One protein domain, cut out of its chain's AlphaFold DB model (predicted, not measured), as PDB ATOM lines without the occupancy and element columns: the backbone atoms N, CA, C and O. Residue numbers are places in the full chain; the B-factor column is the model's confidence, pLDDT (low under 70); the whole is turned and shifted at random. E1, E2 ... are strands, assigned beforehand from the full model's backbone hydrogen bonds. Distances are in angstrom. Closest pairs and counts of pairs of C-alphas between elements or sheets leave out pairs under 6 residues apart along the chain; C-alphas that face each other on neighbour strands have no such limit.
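What this domain is: This is residues 276 to 381 of the 381 residues of an uncharacterized protein of Candidatus Gottesmanbacteria bacterium GW2011_GWB1_44_11c (UniProt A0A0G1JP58). This domain has little regular structure: one sheet of five antiparallel strands, then a long tail, residues 344 to 381, that winds away past the sheet's E5 edge. The strands run E1 E2 E3 E4 E5 both along the chain and across the sheet, a meander, each the antiparallel neighbour of the one before. The printed part has 106 residues, 31 in named strands, and no named helix; it is all strand and loose, radius of gyration of the C-alphas 17.3 A, spanning 52 by 37 by 28 A.

How they stand to each other: E1, residues 282 to 288, and E2, residues 294 to 302, form a hairpin at 171 degrees; N 283 and O 300, 2.8 A apart, are within hydrogen-bond range, as are the pairs below. E2 bends by 70 degrees at residue 298. E2 and E3, residues 310 to 316, form a hairpin: N 299 and O 313, 2.9 A. E3 and E4, residues 331 to 335, form another: N 314 and O 333, 2.8 A. E4 and E5, residues 341 to 343, do too: N 342 and O 334, 2.9 A. The edge strands E1 and E5 are apart.

Where its parts are: E1 begins at C-alpha 282 (154.077, 267.680, 139.785) and is 17.1 A long; E2 is 20.1 A, E3 19.3 A. E5 ends at C-alpha 343 (160.058, 258.993, 156.189).

The domain as a whole: The two C-alphas farthest apart, of Ser 291 and Ser 381, are 55.4 A apart. The printed part has no cut; the link E3 to E4 is long. Residues 345 to 381 have pLDDT under 70.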
ATOM      1  N   SER A 276     155.445 271.670 131.879       86.75
ATOM      2  CA  SER A 276     155.369 272.852 131.013       86.75
ATOM      3  C   SER A 276     155.578 274.166 131.773       86.75
ATOM      4  O   SER A 276     155.815 275.196 131.146       86.75
ATOM      5  N   THR A 277     155.527 274.135 133.107       80.75
ATOM      6  CA  THR A 277     155.844 275.263 133.989       80.75
ATOM      7  C   THR A 277     157.114 274.987 134.793       80.75
ATOM      8  O   THR A 277     157.378 273.850 135.184       80.75
ATOM      9  N   ASN A 278     157.912 276.034 135.029       76.75
ATOM     10  CA  ASN A 278     159.189 275.905 135.737       76.75
ATOM     11  C   ASN A 278     159.008 275.786 137.255       76.75
ATOM     12  O   ASN A 278     159.736 275.034 137.877       76.75
ATOM     13  N   ASP A 279     158.036 276.474 137.858       83.00
ATOM     14  CA  ASP A 279     158.059 276.691 139.318       83.00
ATOM     15  C   ASP A 279     156.787 276.187 140.024       83.00
ATOM     16  O   ASP A 279     156.535 276.468 141.194       83.00
ATOM     17  N   THR A 280     155.945 275.438 139.311       84.12
ATOM     18  CA  THR A 280     154.698 274.860 139.832       84.12
ATOM     19  C   THR A 280     154.513 273.442 139.306       84.12
ATOM     20  O   THR A 280     155.207 273.036 138.384       84.12
ATOM     21  N   GLY A 281     153.575 272.680 139.875       88.75
ATOM     22  CA  GLY A 281     153.162 271.372 139.356       88.75
ATOM     23  C   GLY A 281     153.985 270.171 139.839       88.75
ATOM     24  O   GLY A 281     154.944 270.294 140.602       88.75
ATOM     25  N   THR A 282     153.552 268.992 139.393       91.56
ATOM     26  CA  THR A 282     154.077 267.680 139.785       91.56
ATOM     27  C   THR A 282     154.215 266.804 138.539       91.56
ATOM     28  O   THR A 282     153.340 266.818 137.678       91.56
ATOM     29  N   MET A 283     155.289 266.026 138.443       92.94
ATOM     30  CA  MET A 283     155.534 265.041 137.383       92.94
ATOM     31  C   MET A 283     155.949 263.709 138.005       92.94
ATOM     32  O   MET A 283     156.569 263.708 139.062       92.94
ATOM     33  N   GLY A 284     155.667 262.572 137.376       94.19
ATOM     34  CA  GLY A 284     156.129 261.292 137.906       94.19
ATOM     35  C   GLY A 284     155.386 260.089 137.359       94.19
ATOM     36  O   GLY A 284     154.794 260.149 136.284       94.19
ATOM     37  N   ILE A 285     155.438 259.000 138.120       96.12
ATOM     38  CA  ILE A 285     154.837 257.712 137.780       96.12
ATOM     39  C   ILE A 285     153.734 257.428 138.794       96.12
ATOM     40  O   ILE A 285     154.000 257.357 139.994       96.12
ATOM     41  N   ASN A 286     152.508 257.257 138.303       95.62
ATOM     42  CA  ASN A 286     151.362 256.849 139.106       95.62
ATOM     43  C   ASN A 286     151.134 255.338 139.000       95.62
ATOM     44  O   ASN A 286     151.385 254.726 137.964       95.62
ATOM     45  N   PHE A 287     150.586 254.765 140.064       94.38
ATOM     46  CA  PHE A 287     150.210 253.365 140.167       94.38
ATOM     47  C   PHE A 287     148.749 253.265 140.623       94.38
ATOM     48  O   PHE A 287     148.353 253.802 141.665       94.38
ATOM     49  N   ALA A 288     147.952 252.556 139.829       93.38
ATOM     50  CA  ALA A 288     146.535 252.300 140.054       93.38
ATOM     51  C   ALA A 288     146.215 250.840 139.706       93.38
ATOM     52  O   ALA A 288     146.975 250.181 138.995       93.38
ATOM     53  N   HIS A 289     145.075 250.344 140.184       89.81
ATOM     54  CA  HIS A 289     144.568 249.022 139.823       89.81
ATOM     55  C   HIS A 289     143.205 249.150 139.134       89.81
ATOM     56  O   HIS A 289     142.274 249.734 139.692       89.81
ATOM     57  N   GLY A 290     143.083 248.565 137.937       87.69
ATOM     58  CA  GLY A 290     141.857 248.610 137.135       87.69
ATOM     59  C   GLY A 290     141.458 250.037 136.746       87.69
ATOM     60  O   GLY A 290     142.312 250.889 136.531       87.69
ATOM     61  N   SER A 291     140.152 250.300 136.685       86.06
ATOM     62  CA  SER A 291     139.583 251.636 136.449       86.06
ATOM     63  C   SER A 291     139.433 252.470 137.735       86.06
ATOM     64  O   SER A 291     138.585 253.361 137.793       86.06
ATOM     65  N   GLY A 292     140.154 252.109 138.801       87.62
ATOM     66  CA  GLY A 292     140.075 252.751 140.114       87.62
ATOM     67  C   GLY A 292     140.989 253.976 140.262       87.62
ATOM     68  O   GLY A 292     141.700 254.332 139.324       87.62
ATOM     69  N   PRO A 293     141.005 254.603 141.454       92.12
ATOM     70  CA  PRO A 293     141.829 255.782 141.721       92.12
ATOM     71  C   PRO A 293     143.329 255.470 141.665       92.12
ATOM     72  O   PRO A 293     143.743 254.354 142.001       92.12
ATOM     73  N   GLU A 294     144.166 256.469 141.375       94.56
ATOM     74  CA  GLU A 294     145.606 256.351 141.616       94.56
ATOM     75  C   GLU A 294     145.874 256.294 143.126       94.56
ATOM     76  O   GLU A 294     145.601 257.243 143.864       94.56
ATOM     77  N   LYS A 295     146.415 255.169 143.608       93.81
ATOM     78  CA  LYS A 295     146.648 254.933 145.044       93.81
ATOM     79  C   LYS A 295     148.101 255.063 145.460       93.81
ATOM     80  O   LYS A 295     148.362 255.255 146.643       93.81
ATOM     81  N   ALA A 296     149.041 254.981 144.531       95.62
ATOM     82  CA  ALA A 296     150.449 255.180 144.833       95.62
ATOM     83  C   ALA A 296     151.150 255.932 143.708       95.62
ATOM     84  O   ALA A 296     150.696 255.910 142.566       95.62
ATOM     85  N   ALA A 297     152.258 256.595 144.028       97.06
ATOM     86  CA  ALA A 297     153.059 257.297 143.035       97.06
ATOM     87  C   ALA A 297     154.494 257.565 143.506       97.06
ATOM     88  O   ALA A 297     154.773 257.610 144.708       97.06
ATOM     89  N   VAL A 298     155.380 257.805 142.536       97.56
ATOM     90  CA  VAL A 298     156.701 258.422 142.727       97.56
ATOM     91  C   VAL A 298     156.730 259.711 141.925       97.56
ATOM     92  O   VAL A 298     156.549 259.685 140.707       97.56
ATOM     93  N   LEU A 299     156.923 260.838 142.602       95.69
ATOM     94  CA  LEU A 299     156.602 262.155 142.065       95.69
ATOM     95  C   LEU A 299     157.708 263.161 142.341       95.69
ATOM     96  O   LEU A 299     158.180 263.276 143.459       95.69
ATOM     97  N   SER A 300     158.039 263.968 141.351       94.38
ATOM     98  CA  SER A 300     158.812 265.192 141.484       94.38
ATOM     99  C   SER A 300     157.851 266.381 141.506       94.38
ATOM    100  O   SER A 300     157.095 266.569 140.551       94.38
ATOM    101  N   LYS A 301     157.860 267.188 142.566       91.88
ATOM    102  CA  LYS A 301     156.991 268.364 142.734       91.88
ATOM    103  C   LYS A 301     157.836 269.617 142.928       91.88
ATOM    104  O   LYS A 301     158.798 269.587 143.687       91.88
ATOM    105  N   ALA A 302     157.457 270.708 142.264       91.44
ATOM    106  CA  ALA A 302     158.132 271.994 142.425       91.44
ATOM    107  C   ALA A 302     158.141 272.427 143.900       91.44
ATOM    108  O   ALA A 302     157.111 272.359 144.579       91.44
ATOM    109  N   ASP A 303     159.294 272.880 144.388       87.88
ATOM    110  CA  ASP A 303     159.466 273.356 145.769       87.88
ATOM    111  C   ASP A 303     159.052 274.832 145.949       87.88
ATOM    112  O   ASP A 303     159.120 275.381 147.051       87.88
ATOM    113  N   GLY A 304     158.590 275.464 144.866       84.25
ATOM    114  CA  GLY A 304     158.224 276.877 144.804       84.25
ATOM    115  C   GLY A 304     159.404 277.810 144.523       84.25
ATOM    116  O   GLY A 304     159.204 279.024 144.491       84.25
ATOM    117  N   GLN A 305     160.613 277.276 144.323       83.31
ATOM    118  CA  GLN A 305     161.774 278.039 143.877       83.31
ATOM    119  C   GLN A 305     161.844 278.110 142.352       83.31
ATOM    120  O   GLN A 305     161.256 277.304 141.631       83.31
ATOM    121  N   ALA A 306     162.588 279.103 141.867       82.69
ATOM    122  CA  ALA A 306     162.803 279.313 140.445       82.69
ATOM    123  C   ALA A 306     163.604 278.166 139.803       82.69
ATOM    124  O   ALA A 306     164.443 277.539 140.450       82.69
ATOM    125  N   TYR A 307     163.440 278.002 138.489       86.25
ATOM    126  CA  TYR A 307     164.268 277.159 137.613       86.25
ATOM    127  C   TYR A 307     164.005 275.647 137.695       86.25
ATOM    128  O   TYR A 307     164.900 274.861 137.380       86.25
ATOM    129  N   GLY A 308     162.792 275.204 138.041       83.38
ATOM    130  CA  GLY A 308     162.484 273.764 137.987       83.38
ATOM    131  C   GLY A 308     163.078 272.957 139.128       83.38
ATOM    132  O   GLY A 308     163.253 271.746 138.988       83.38
ATOM    133  N   VAL A 309     163.410 273.613 140.239       89.25
ATOM    134  CA  VAL A 309     163.871 272.934 141.445       89.25
ATOM    135  C   VAL A 309     162.701 272.149 142.044       89.25
ATOM    136  O   VAL A 309     161.562 272.616 142.094       89.25
ATOM    137  N   THR A 310     162.964 270.898 142.420       92.19
ATOM    138  CA  THR A 310     161.912 269.957 142.803       92.19
ATOM    139  C   THR A 310     162.302 269.127 144.014       92.19
ATOM    140  O   THR A 310     163.459 268.767 144.220       92.19
ATOM    141  N   ASP A 311     161.282 268.813 144.794       92.94
ATOM    142  CA  ASP A 311     161.275 267.781 145.813       92.94
ATOM    143  C   ASP A 311     160.829 266.446 145.178       92.94
ATOM    144  O   ASP A 311     159.929 266.432 144.335       92.94
ATOM    145  N   LEU A 312     161.370 265.315 145.630       95.31
ATOM    146  CA  LEU A 312     160.907 263.967 145.279       95.31
ATOM    147  C   LEU A 312     159.992 263.414 146.382       95.31
ATOM    148  O   LEU A 312     160.331 263.491 147.553       95.31
ATOM    149  N   TYR A 313     158.868 262.803 146.029       95.00
ATOM    150  CA  TYR A 313     157.870 262.243 146.938       95.00
ATOM    151  C   TYR A 313     157.535 260.798 146.562       95.00
ATOM    152  O   TYR A 313     157.404 260.459 145.387       95.00
ATOM    153  N   PHE A 314     157.323 259.968 147.580       96.00
ATOM    154  CA  PHE A 314     156.807 258.606 147.496       96.00
ATOM    155  C   PHE A 314     155.506 258.551 148.296       96.00
ATOM    156  O   PHE A 314     155.485 258.836 149.500       96.00
ATOM    157  N   VAL A 315     154.413 258.213 147.619       94.88
ATOM    158  CA  VAL A 315     153.051 258.395 148.131       94.88
ATOM    159  C   VAL A 315     152.296 257.075 148.081       94.88
ATOM    160  O   VAL A 315     152.366 256.369 147.077       94.88
ATOM    161  N   THR A 316     151.551 256.761 149.144       93.75
ATOM    162  CA  THR A 316     150.613 255.628 149.163       93.75
ATOM    163  C   THR A 316     149.363 255.979 149.972       93.75
ATOM    164  O   THR A 316     149.435 256.160 151.192       93.75
ATOM    165  N   ASN A 317     148.210 256.008 149.314       91.81
ATOM    166  CA  ASN A 317     146.902 256.178 149.929       91.81
ATOM    167  C   ASN A 317     146.363 254.816 150.387       91.81
ATOM    168  O   ASN A 317     146.102 253.932 149.572       91.81
ATOM    169  N   ALA A 318     146.200 254.652 151.699       88.38
ATOM    170  CA  ALA A 318     145.675 253.425 152.303       88.38
ATOM    171  C   ALA A 318     144.145 253.455 152.477       88.38
ATOM    172  O   ALA A 318     143.556 252.502 152.986       88.38
ATOM    173  N   ASN A 319     143.492 254.547 152.073       86.19
ATOM    174  CA  ASN A 319     142.065 254.723 152.279       86.19
ATOM    175  C   ASN A 319     141.286 253.896 151.251       86.19
ATOM    176  O   ASN A 319     141.473 254.029 150.037       86.19
ATOM    177  N   ALA A 320     140.355 253.078 151.743       86.62
ATOM    178  CA  ALA A 320     139.436 252.270 150.940       86.62
ATOM    179  C   ALA A 320     138.289 253.119 150.349       86.62
ATOM    180  O   ALA A 320     137.109 252.820 150.515       86.62
ATOM    181  N   THR A 321     138.643 254.219 149.691       87.81
ATOM    182  CA  THR A 321     137.729 255.205 149.098       87.81
ATOM    183  C   THR A 321     137.982 255.341 147.600       87.81
ATOM    184  O   THR A 321     139.086 255.064 147.123       87.81
ATOM    185  N   ASN A 322     136.994 255.837 146.848       89.81
ATOM    186  CA  ASN A 322     137.136 256.133 145.416       89.81
ATOM    187  C   ASN A 322     137.851 257.477 145.155       89.81
ATOM    188  O   ASN A 322     137.431 258.269 144.318       89.81
ATOM    189  N   THR A 323     138.889 257.772 145.936       93.12
ATOM    190  CA  THR A 323     139.663 259.015 145.842       93.12
ATOM    191  C   THR A 323     141.115 258.704 145.517       93.12
ATOM    192  O   THR A 323     141.671 257.728 146.033       93.12
ATOM    193  N   ASN A 324     141.723 259.553 144.694       94.31
ATOM    194  CA  ASN A 324     143.157 259.513 144.421       94.31
ATOM    195  C   ASN A 324     143.964 259.810 145.688       94.31
ATOM    196  O   ASN A 324     143.416 260.297 146.683       94.31
ATOM    197  N   TYR A 325     145.263 259.519 145.648       93.88
ATOM    198  CA  TYR A 325     146.182 259.979 146.681       93.88
ATOM    199  C   TYR A 325     146.212 261.509 146.767       93.88
ATOM    200  O   TYR A 325     146.066 262.217 145.768       93.88
ATOM    201  N   ASP A 326     146.484 262.018 147.961       92.69
ATOM    202  CA  ASP A 326     146.789 263.420 148.207       92.69
ATOM    203  C   ASP A 326     148.228 263.534 148.712       92.69
ATOM    204  O   ASP A 326     148.585 263.025 149.767       92.69
ATOM    205  N   ILE A 327     149.085 264.224 147.959       91.50
ATOM    206  CA  ILE A 327     150.506 264.356 148.301       91.50
ATOM    207  C   ILE A 327     150.733 265.014 149.671       91.50
ATOM    208  O   ILE A 327     151.766 264.785 150.295       91.50
ATOM    209  N   SER A 328     149.800 265.834 150.158       87.12
ATOM    210  CA  SER A 328     149.939 266.493 151.458       87.12
ATOM    211  C   SER A 328     149.667 265.556 152.636       87.12
ATOM    212  O   SER A 328     150.298 265.704 153.680       87.12
ATOM    213  N   THR A 329     148.800 264.554 152.462       88.69
ATOM    214  CA  THR A 329     148.331 263.668 153.543       88.69
ATOM    215  C   THR A 329     148.784 262.208 153.385       88.69
ATOM    216  O   THR A 329     148.967 261.494 154.374       88.69
ATOM    217  N   ASP A 330     149.055 261.761 152.160       91.94
ATOM    218  CA  ASP A 330     149.419 260.378 151.823       91.94
ATOM    219  C   ASP A 330     150.917 260.163 151.559       91.94
ATOM    220  O   ASP A 330     151.341 259.037 151.272       91.94
ATOM    221  N   THR A 331     151.742 261.212 151.646       92.94
ATOM    222  CA  THR A 331     153.200 261.071 151.519       92.94
ATOM    223  C   THR A 331     153.734 260.146 152.612       92.94
ATOM    224  O   THR A 331     153.411 260.288 153.791       92.94
ATOM    225  N   ARG A 332     154.563 259.176 152.215       91.25
ATOM    226  CA  ARG A 332     155.262 258.262 153.134       91.25
ATOM    227  C   ARG A 332     156.753 258.524 153.182       91.25
ATOM    228  O   ARG A 332     157.361 258.305 154.225       91.25
ATOM    229  N   MET A 333     157.324 259.022 152.088       93.69
ATOM    230  CA  MET A 333     158.700 259.497 152.041       93.69
ATOM    231  C   MET A 333     158.811 260.707 151.120       93.69
ATOM    232  O   MET A 333     158.126 260.780 150.103       93.69
ATOM    233  N   PHE A 334     159.696 261.642 151.448       92.25
ATOM    234  CA  PHE A 334     160.089 262.710 150.538       92.25
ATOM    235  C   PHE A 334     161.581 263.024 150.653       92.25
ATOM    236  O   PHE A 334     162.194 262.785 151.691       92.25
ATOM    237  N   ILE A 335     162.143 263.589 149.591       94.00
ATOM    238  CA  ILE A 335     163.475 264.176 149.519       94.00
ATOM    239  C   ILE A 335     163.278 265.611 149.054       94.00
ATOM    240  O   ILE A 335     162.817 265.842 147.939       94.00
ATOM    241  N   LYS A 336     163.582 266.582 149.910       92.25
ATOM    242  CA  LYS A 336     163.520 267.990 149.531       92.25
ATOM    243  C   LYS A 336     164.608 268.323 148.518       92.25
ATOM    244  O   LYS A 336     165.666 267.697 148.532       92.25
ATOM    245  N   SER A 337     164.395 269.356 147.714       91.38
ATOM    246  CA  SER A 337     165.418 269.919 146.823       91.38
ATOM    247  C   SER A 337     166.723 270.284 147.543       91.38
ATOM    248  O   SER A 337     167.805 270.260 146.958       91.38
ATOM    249  N   THR A 338     166.631 270.568 148.842       90.00
ATOM    250  CA  THR A 338     167.754 270.835 149.748       90.00
ATOM    251  C   THR A 338     168.510 269.581 150.201       90.00
ATOM    252  O   THR A 338     169.510 269.702 150.902       90.00
ATOM    253  N   GLY A 339     168.056 268.381 149.826       88.06
ATOM    254  CA  GLY A 339     168.650 267.087 150.182       88.06
ATOM    255  C   GLY A 339     168.073 266.437 151.443       88.06
ATOM    256  O   GLY A 339     168.402 265.292 151.745       88.06
ATOM    257  N   ASN A 340     167.191 267.125 152.169       87.88
ATOM    258  CA  ASN A 340     166.597 266.597 153.397       87.88
ATOM    259  C   ASN A 340     165.595 265.468 153.118       87.88
ATOM    260  O   ASN A 340     164.689 265.641 152.304       87.88
ATOM    261  N   VAL A 341     165.703 264.354 153.846       90.44
ATOM    262  CA  VAL A 341     164.838 263.175 153.676       90.44
ATOM    263  C   VAL A 341     163.884 263.020 154.861       90.44
ATOM    264  O   VAL A 341     164.323 262.994 156.009       90.44
ATOM    265  N   GLY A 342     162.589 262.863 154.583       84.81
ATOM    266  CA  GLY A 342     161.568 262.505 155.573       84.81
ATOM    267  C   GLY A 342     160.943 261.146 155.267       84.81
ATOM    268  O   GLY A 342     160.670 260.858 154.105       84.81
ATOM    269  N   ILE A 343     160.703 260.317 156.291       88.06
ATOM    270  CA  ILE A 343     160.058 258.993 156.189       88.06
ATOM    271  C   ILE A 343     159.047 258.838 157.338       88.06
ATOM    272  O   ILE A 343     159.412 259.030 158.490       88.06
ATOM    273  N   GLY A 344     157.797 258.463 157.040       75.56
ATOM    274  CA  GLY A 344     156.798 258.059 158.045       75.56
ATOM    275  C   GLY A 344     156.035 259.180 158.767       75.56
ATOM    276  O   GLY A 344     155.366 258.902 159.759       75.56
ATOM    277  N   PHE A 345     156.093 260.428 158.295       63.19
ATOM    278  CA  PHE A 345     155.449 261.568 158.965       63.19
ATOM    279  C   PHE A 345     154.081 261.932 158.358       63.19
ATOM    280  O   PHE A 345     153.945 262.045 157.142       63.19
ATOM    281  N   LEU A 346     153.087 262.186 159.219       50.44
ATOM    282  CA  LEU A 346     151.846 262.899 158.887       50.44
ATOM    283  C   LEU A 346     152.148 264.406 158.884       50.44
ATOM    284  O   LEU A 346     152.504 264.975 159.917       50.44
ATOM    285  N   LEU A 347     152.043 265.074 157.737       50.91
ATOM    286  CA  LEU A 347     152.254 266.520 157.657       50.91
ATOM    287  C   LEU A 347     151.014 267.276 158.160       50.91
ATOM    288  O   LEU A 347     150.085 267.494 157.390       50.91
ATOM    289  N   GLN A 348     151.044 267.753 159.413       41.31
ATOM    290  CA  GLN A 348     150.623 269.141 159.676       41.31
ATOM    291  C   GLN A 348     151.199 269.837 160.928       41.31
ATOM    292  O   GLN A 348     151.082 271.055 160.985       41.31
ATOM    293  N   GLU A 349     151.881 269.185 161.887       43.69
ATOM    294  CA  GLU A 349     152.186 269.882 163.166       43.69
ATOM    295  C   GLU A 349     153.611 269.833 163.756       43.69
ATOM    296  O   GLU A 349     153.778 270.257 164.892       43.69
ATOM    297  N   GLN A 350     154.675 269.415 163.060       43.84
ATOM    298  CA  GLN A 350     156.008 269.330 163.713       43.84
ATOM    299  C   GLN A 350     157.178 269.959 162.936       43.84
ATOM    300  O   GLN A 350     158.294 269.453 162.965       43.84
ATOM    301  N   LEU A 351     156.958 271.099 162.267       45.72
ATOM    302  CA  LEU A 351     158.045 271.868 161.623       45.72
ATOM    303  C   LEU A 351     158.390 273.208 162.298       45.72
ATOM    304  O   LEU A 351     159.241 273.931 161.788       45.72
ATOM    305  N   THR A 352     157.806 273.550 163.450       40.47
ATOM    306  CA  THR A 352     158.138 274.802 164.168       40.47
ATOM    307  C   THR A 352     159.100 274.650 165.345       40.47
ATOM    308  O   THR A 352     159.587 275.666 165.833       40.47
ATOM    309  N   GLN A 353     159.467 273.436 165.770       39.81
ATOM    310  CA  GLN A 353     160.565 273.244 166.723       39.81
ATOM    311  C   GLN A 353     161.404 272.011 166.379       39.81
ATOM    312  O   GLN A 353     160.969 270.880 166.532       39.81
ATOM    313  N   GLY A 354     162.642 272.255 165.949       36.94
ATOM    314  CA  GLY A 354     163.801 271.456 166.356       36.94
ATOM    315  C   GLY A 354     163.930 270.000 165.900       36.94
ATOM    316  O   GLY A 354     164.958 269.408 166.211       36.94
ATOM    317  N   CYS A 355     162.995 269.415 165.148       41.91
ATOM    318  CA  CYS A 355     163.239 268.125 164.495       41.91
ATOM    319  C   CYS A 355     164.134 268.324 163.263       41.91
ATOM    320  O   CYS A 355     163.679 268.346 162.119       41.91
ATOM    321  N   SER A 356     165.432 268.507 163.510       40.91
ATOM    322  CA  SER A 356     166.460 268.368 162.485       40.91
ATOM    323  C   SER A 356     166.422 266.940 161.956       40.91
ATOM    324  O   SER A 356     166.771 265.987 162.651       40.91
ATOM    325  N   MET A 357     166.000 266.811 160.702       47.03
ATOM    326  CA  MET A 357     166.265 265.632 159.888       47.03
ATOM    327  C   MET A 357     167.774 265.366 159.894       47.03
ATOM    328  O   MET A 357     168.573 266.302 159.882       47.03
ATOM    329  N   MET A 358     168.142 264.089 159.947       45.59
ATOM    330  CA  MET A 358     169.511 263.579 159.969       45.59
ATOM    331  C   MET A 358     170.409 264.289 158.933       45.59
ATOM    332  O   MET A 358     170.439 263.917 157.763       45.59
ATOM    333  N   SER A 359     171.154 265.313 159.364       41.00
ATOM    334  CA  SER A 359     172.267 265.882 158.605       41.00
ATOM    335  C   SER A 359     173.438 264.923 158.750       41.00
ATOM    336  O   SER A 359     173.982 264.777 159.846       41.00
ATOM    337  N   VAL A 360     173.844 264.267 157.662       43.72
ATOM    338  CA  VAL A 360     175.030 263.390 157.623       43.72
ATOM    339  C   VAL A 360     176.311 264.235 157.591       43.72
ATOM    340  O   VAL A 360     177.157 264.114 156.711       43.72
ATOM    341  N   THR A 361     176.446 265.111 158.576       42.41
ATOM    342  CA  THR A 361     177.731 265.651 159.014       42.41
ATOM    343  C   THR A 361     178.123 265.117 160.385       42.41
ATOM    344  O   THR A 361     179.314 265.072 160.652       42.41
ATOM    345  N   ASP A 362     177.187 264.596 161.193       38.72
ATOM    346  CA  ASP A 362     177.508 263.985 162.486       38.72
ATOM    347  C   ASP A 362     176.738 262.680 162.732       38.72
ATOM    348  O   ASP A 362     175.540 262.558 162.477       38.72
ATOM    349  N   ARG A 363     177.472 261.674 163.223       43.69
ATOM    350  CA  ARG A 363     177.037 260.294 163.489       43.69
ATOM    351  C   ARG A 363     176.045 260.199 164.662       43.69
ATOM    352  O   ARG A 363     176.373 259.598 165.683       43.69
ATOM    353  N   LEU A 364     174.843 260.759 164.554       41.44
ATOM    354  CA  LEU A 364     173.832 260.616 165.604       41.44
ATOM    355  C   LEU A 364     172.458 260.264 165.027       41.44
ATOM    356  O   LEU A 364     171.787 261.086 164.409       41.44
ATOM    357  N   LEU A 365     172.047 259.016 165.252       41.31
ATOM    358  CA  LEU A 365     170.695 258.530 165.000       41.31
ATOM    359  C   LEU A 365     169.867 258.782 166.270       41.31
ATOM    360  O   LEU A 365     169.988 258.040 167.243       41.31
ATOM    361  N   LEU A 366     169.066 259.848 166.298       43.22
ATOM    362  CA  LEU A 366     168.081 260.062 167.363       43.22
ATOM    363  C   LEU A 366     166.772 259.385 166.948       43.22
ATOM    364  O   LEU A 366     166.028 259.907 166.124       43.22
ATOM    365  N   LEU A 367     166.518 258.201 167.505       40.88
ATOM    366  CA  LEU A 367     165.190 257.592 167.521       40.88
ATOM    367  C   LEU A 367     164.501 258.055 168.806       40.88
ATOM    368  O   LEU A 367     164.947 257.711 169.900       40.88
ATOM    369  N   GLU A 368     163.442 258.851 168.686       45.91
ATOM    370  CA  GLU A 368     162.552 259.132 169.811       45.91
ATOM    371  C   GLU A 368     161.365 258.168 169.732       45.91
ATOM    372  O   GLU A 368     160.559 258.238 168.806       45.91
ATOM    373  N   GLU A 369     161.272 257.240 170.686       39.03
ATOM    374  CA  GLU A 369     160.073 256.426 170.883       39.03
ATOM    375  C   GLU A 369     159.316 256.951 172.104       39.03
ATOM    376  O   GLU A 369     159.862 257.107 173.204       39.03
ATOM    377  N   ALA A 370     158.037 257.257 171.897       45.50
ATOM    378  CA  ALA A 370     157.147 257.675 172.959       45.50
ATOM    379  C   ALA A 370     156.955 256.512 173.946       45.50
ATOM    380  O   ALA A 370     156.253 255.550 173.663       45.50
ATOM    381  N   GLN A 371     157.521 256.690 175.142       49.22
ATOM    382  CA  GLN A 371     157.337 255.891 176.362       49.22
ATOM    383  C   GLN A 371     158.265 254.665 176.548       49.22
ATOM    384  O   GLN A 371     157.892 253.521 176.324       49.22
ATOM    385  N   ARG A 372     159.388 254.965 177.225       48.31
ATOM    386  CA  ARG A 372     160.250 254.132 178.100       48.31
ATOM    387  C   ARG A 372     161.461 253.412 177.479       48.31
ATOM    388  O   ARG A 372     161.337 252.455 176.733       48.31
ATOM    389  N   SER A 373     162.615 253.799 178.045       44.44
ATOM    390  CA  SER A 373     163.946 253.165 178.036       44.44
ATOM    391  C   SER A 373     164.869 253.557 176.881       44.44
ATOM    392  O   SER A 373     164.799 253.023 175.783       44.44
ATOM    393  N   GLN A 374     165.802 254.470 177.176       44.59
ATOM    394  CA  GLN A 374     166.921 254.816 176.300       44.59
ATOM    395  C   GLN A 374     167.793 253.577 176.032       44.59
ATOM    396  O   GLN A 374     168.418 253.050 176.953       44.59
ATOM    397  N   VAL A 375     167.880 253.140 174.774       44.06
ATOM    398  CA  VAL A 375     168.951 252.244 174.317       44.06
ATOM    399  C   VAL A 375     170.098 253.115 173.812       44.06
ATOM    400  O   VAL A 375     170.042 253.686 172.726       44.06
ATOM    401  N   LEU A 376     171.144 253.238 174.627       41.28
ATOM    402  CA  LEU A 376     172.409 253.853 174.237       41.28
ATOM    403  C   LEU A 376     173.203 252.844 173.392       41.28
ATOM    404  O   LEU A 376     173.892 251.986 173.944       41.28
ATOM    405  N   ILE A 377     173.129 252.933 172.063       45.94
ATOM    406  CA  ILE A 377     174.056 252.196 171.194       45.94
ATOM    407  C   ILE A 377     175.361 252.995 171.131       45.94
ATOM    408  O   ILE A 377     175.472 253.973 170.394       45.94
ATOM    409  N   ARG A 378     176.359 252.588 171.923       37.84
ATOM    410  CA  ARG A 378     177.753 252.975 171.673       37.84
ATOM    411  C   ARG A 378     178.234 252.210 170.445       37.84
ATOM    412  O   ARG A 378     178.313 250.986 170.481       37.84
ATOM    413  N   MET A 379     178.541 252.923 169.369       42.91
ATOM    414  CA  MET A 379     179.422 252.398 168.332       42.91
ATOM    415  C   MET A 379     180.844 252.740 168.766       42.91
ATOM    416  O   MET A 379     181.238 253.906 168.702       42.91
ATOM    417  N   ASP A 380     181.566 251.748 169.290       46.72
ATOM    418  CA  ASP A 380     182.992 251.904 169.563       46.72
ATOM    419  C   ASP A 380     183.738 252.174 168.245       46.72
ATOM    420  O   ASP A 380     183.342 251.706 167.174       46.72
ATOM    421  N   SER A 381     184.759 253.024 168.365       51.06
ATOM    422  CA  SER A 381     185.542 253.665 167.300       51.06
ATOM    423  C   SER A 381     186.152 252.715 166.282       51.06
ATOM    424  O   SER A 381     186.769 251.723 166.738       51.06
TER     425      SER A 381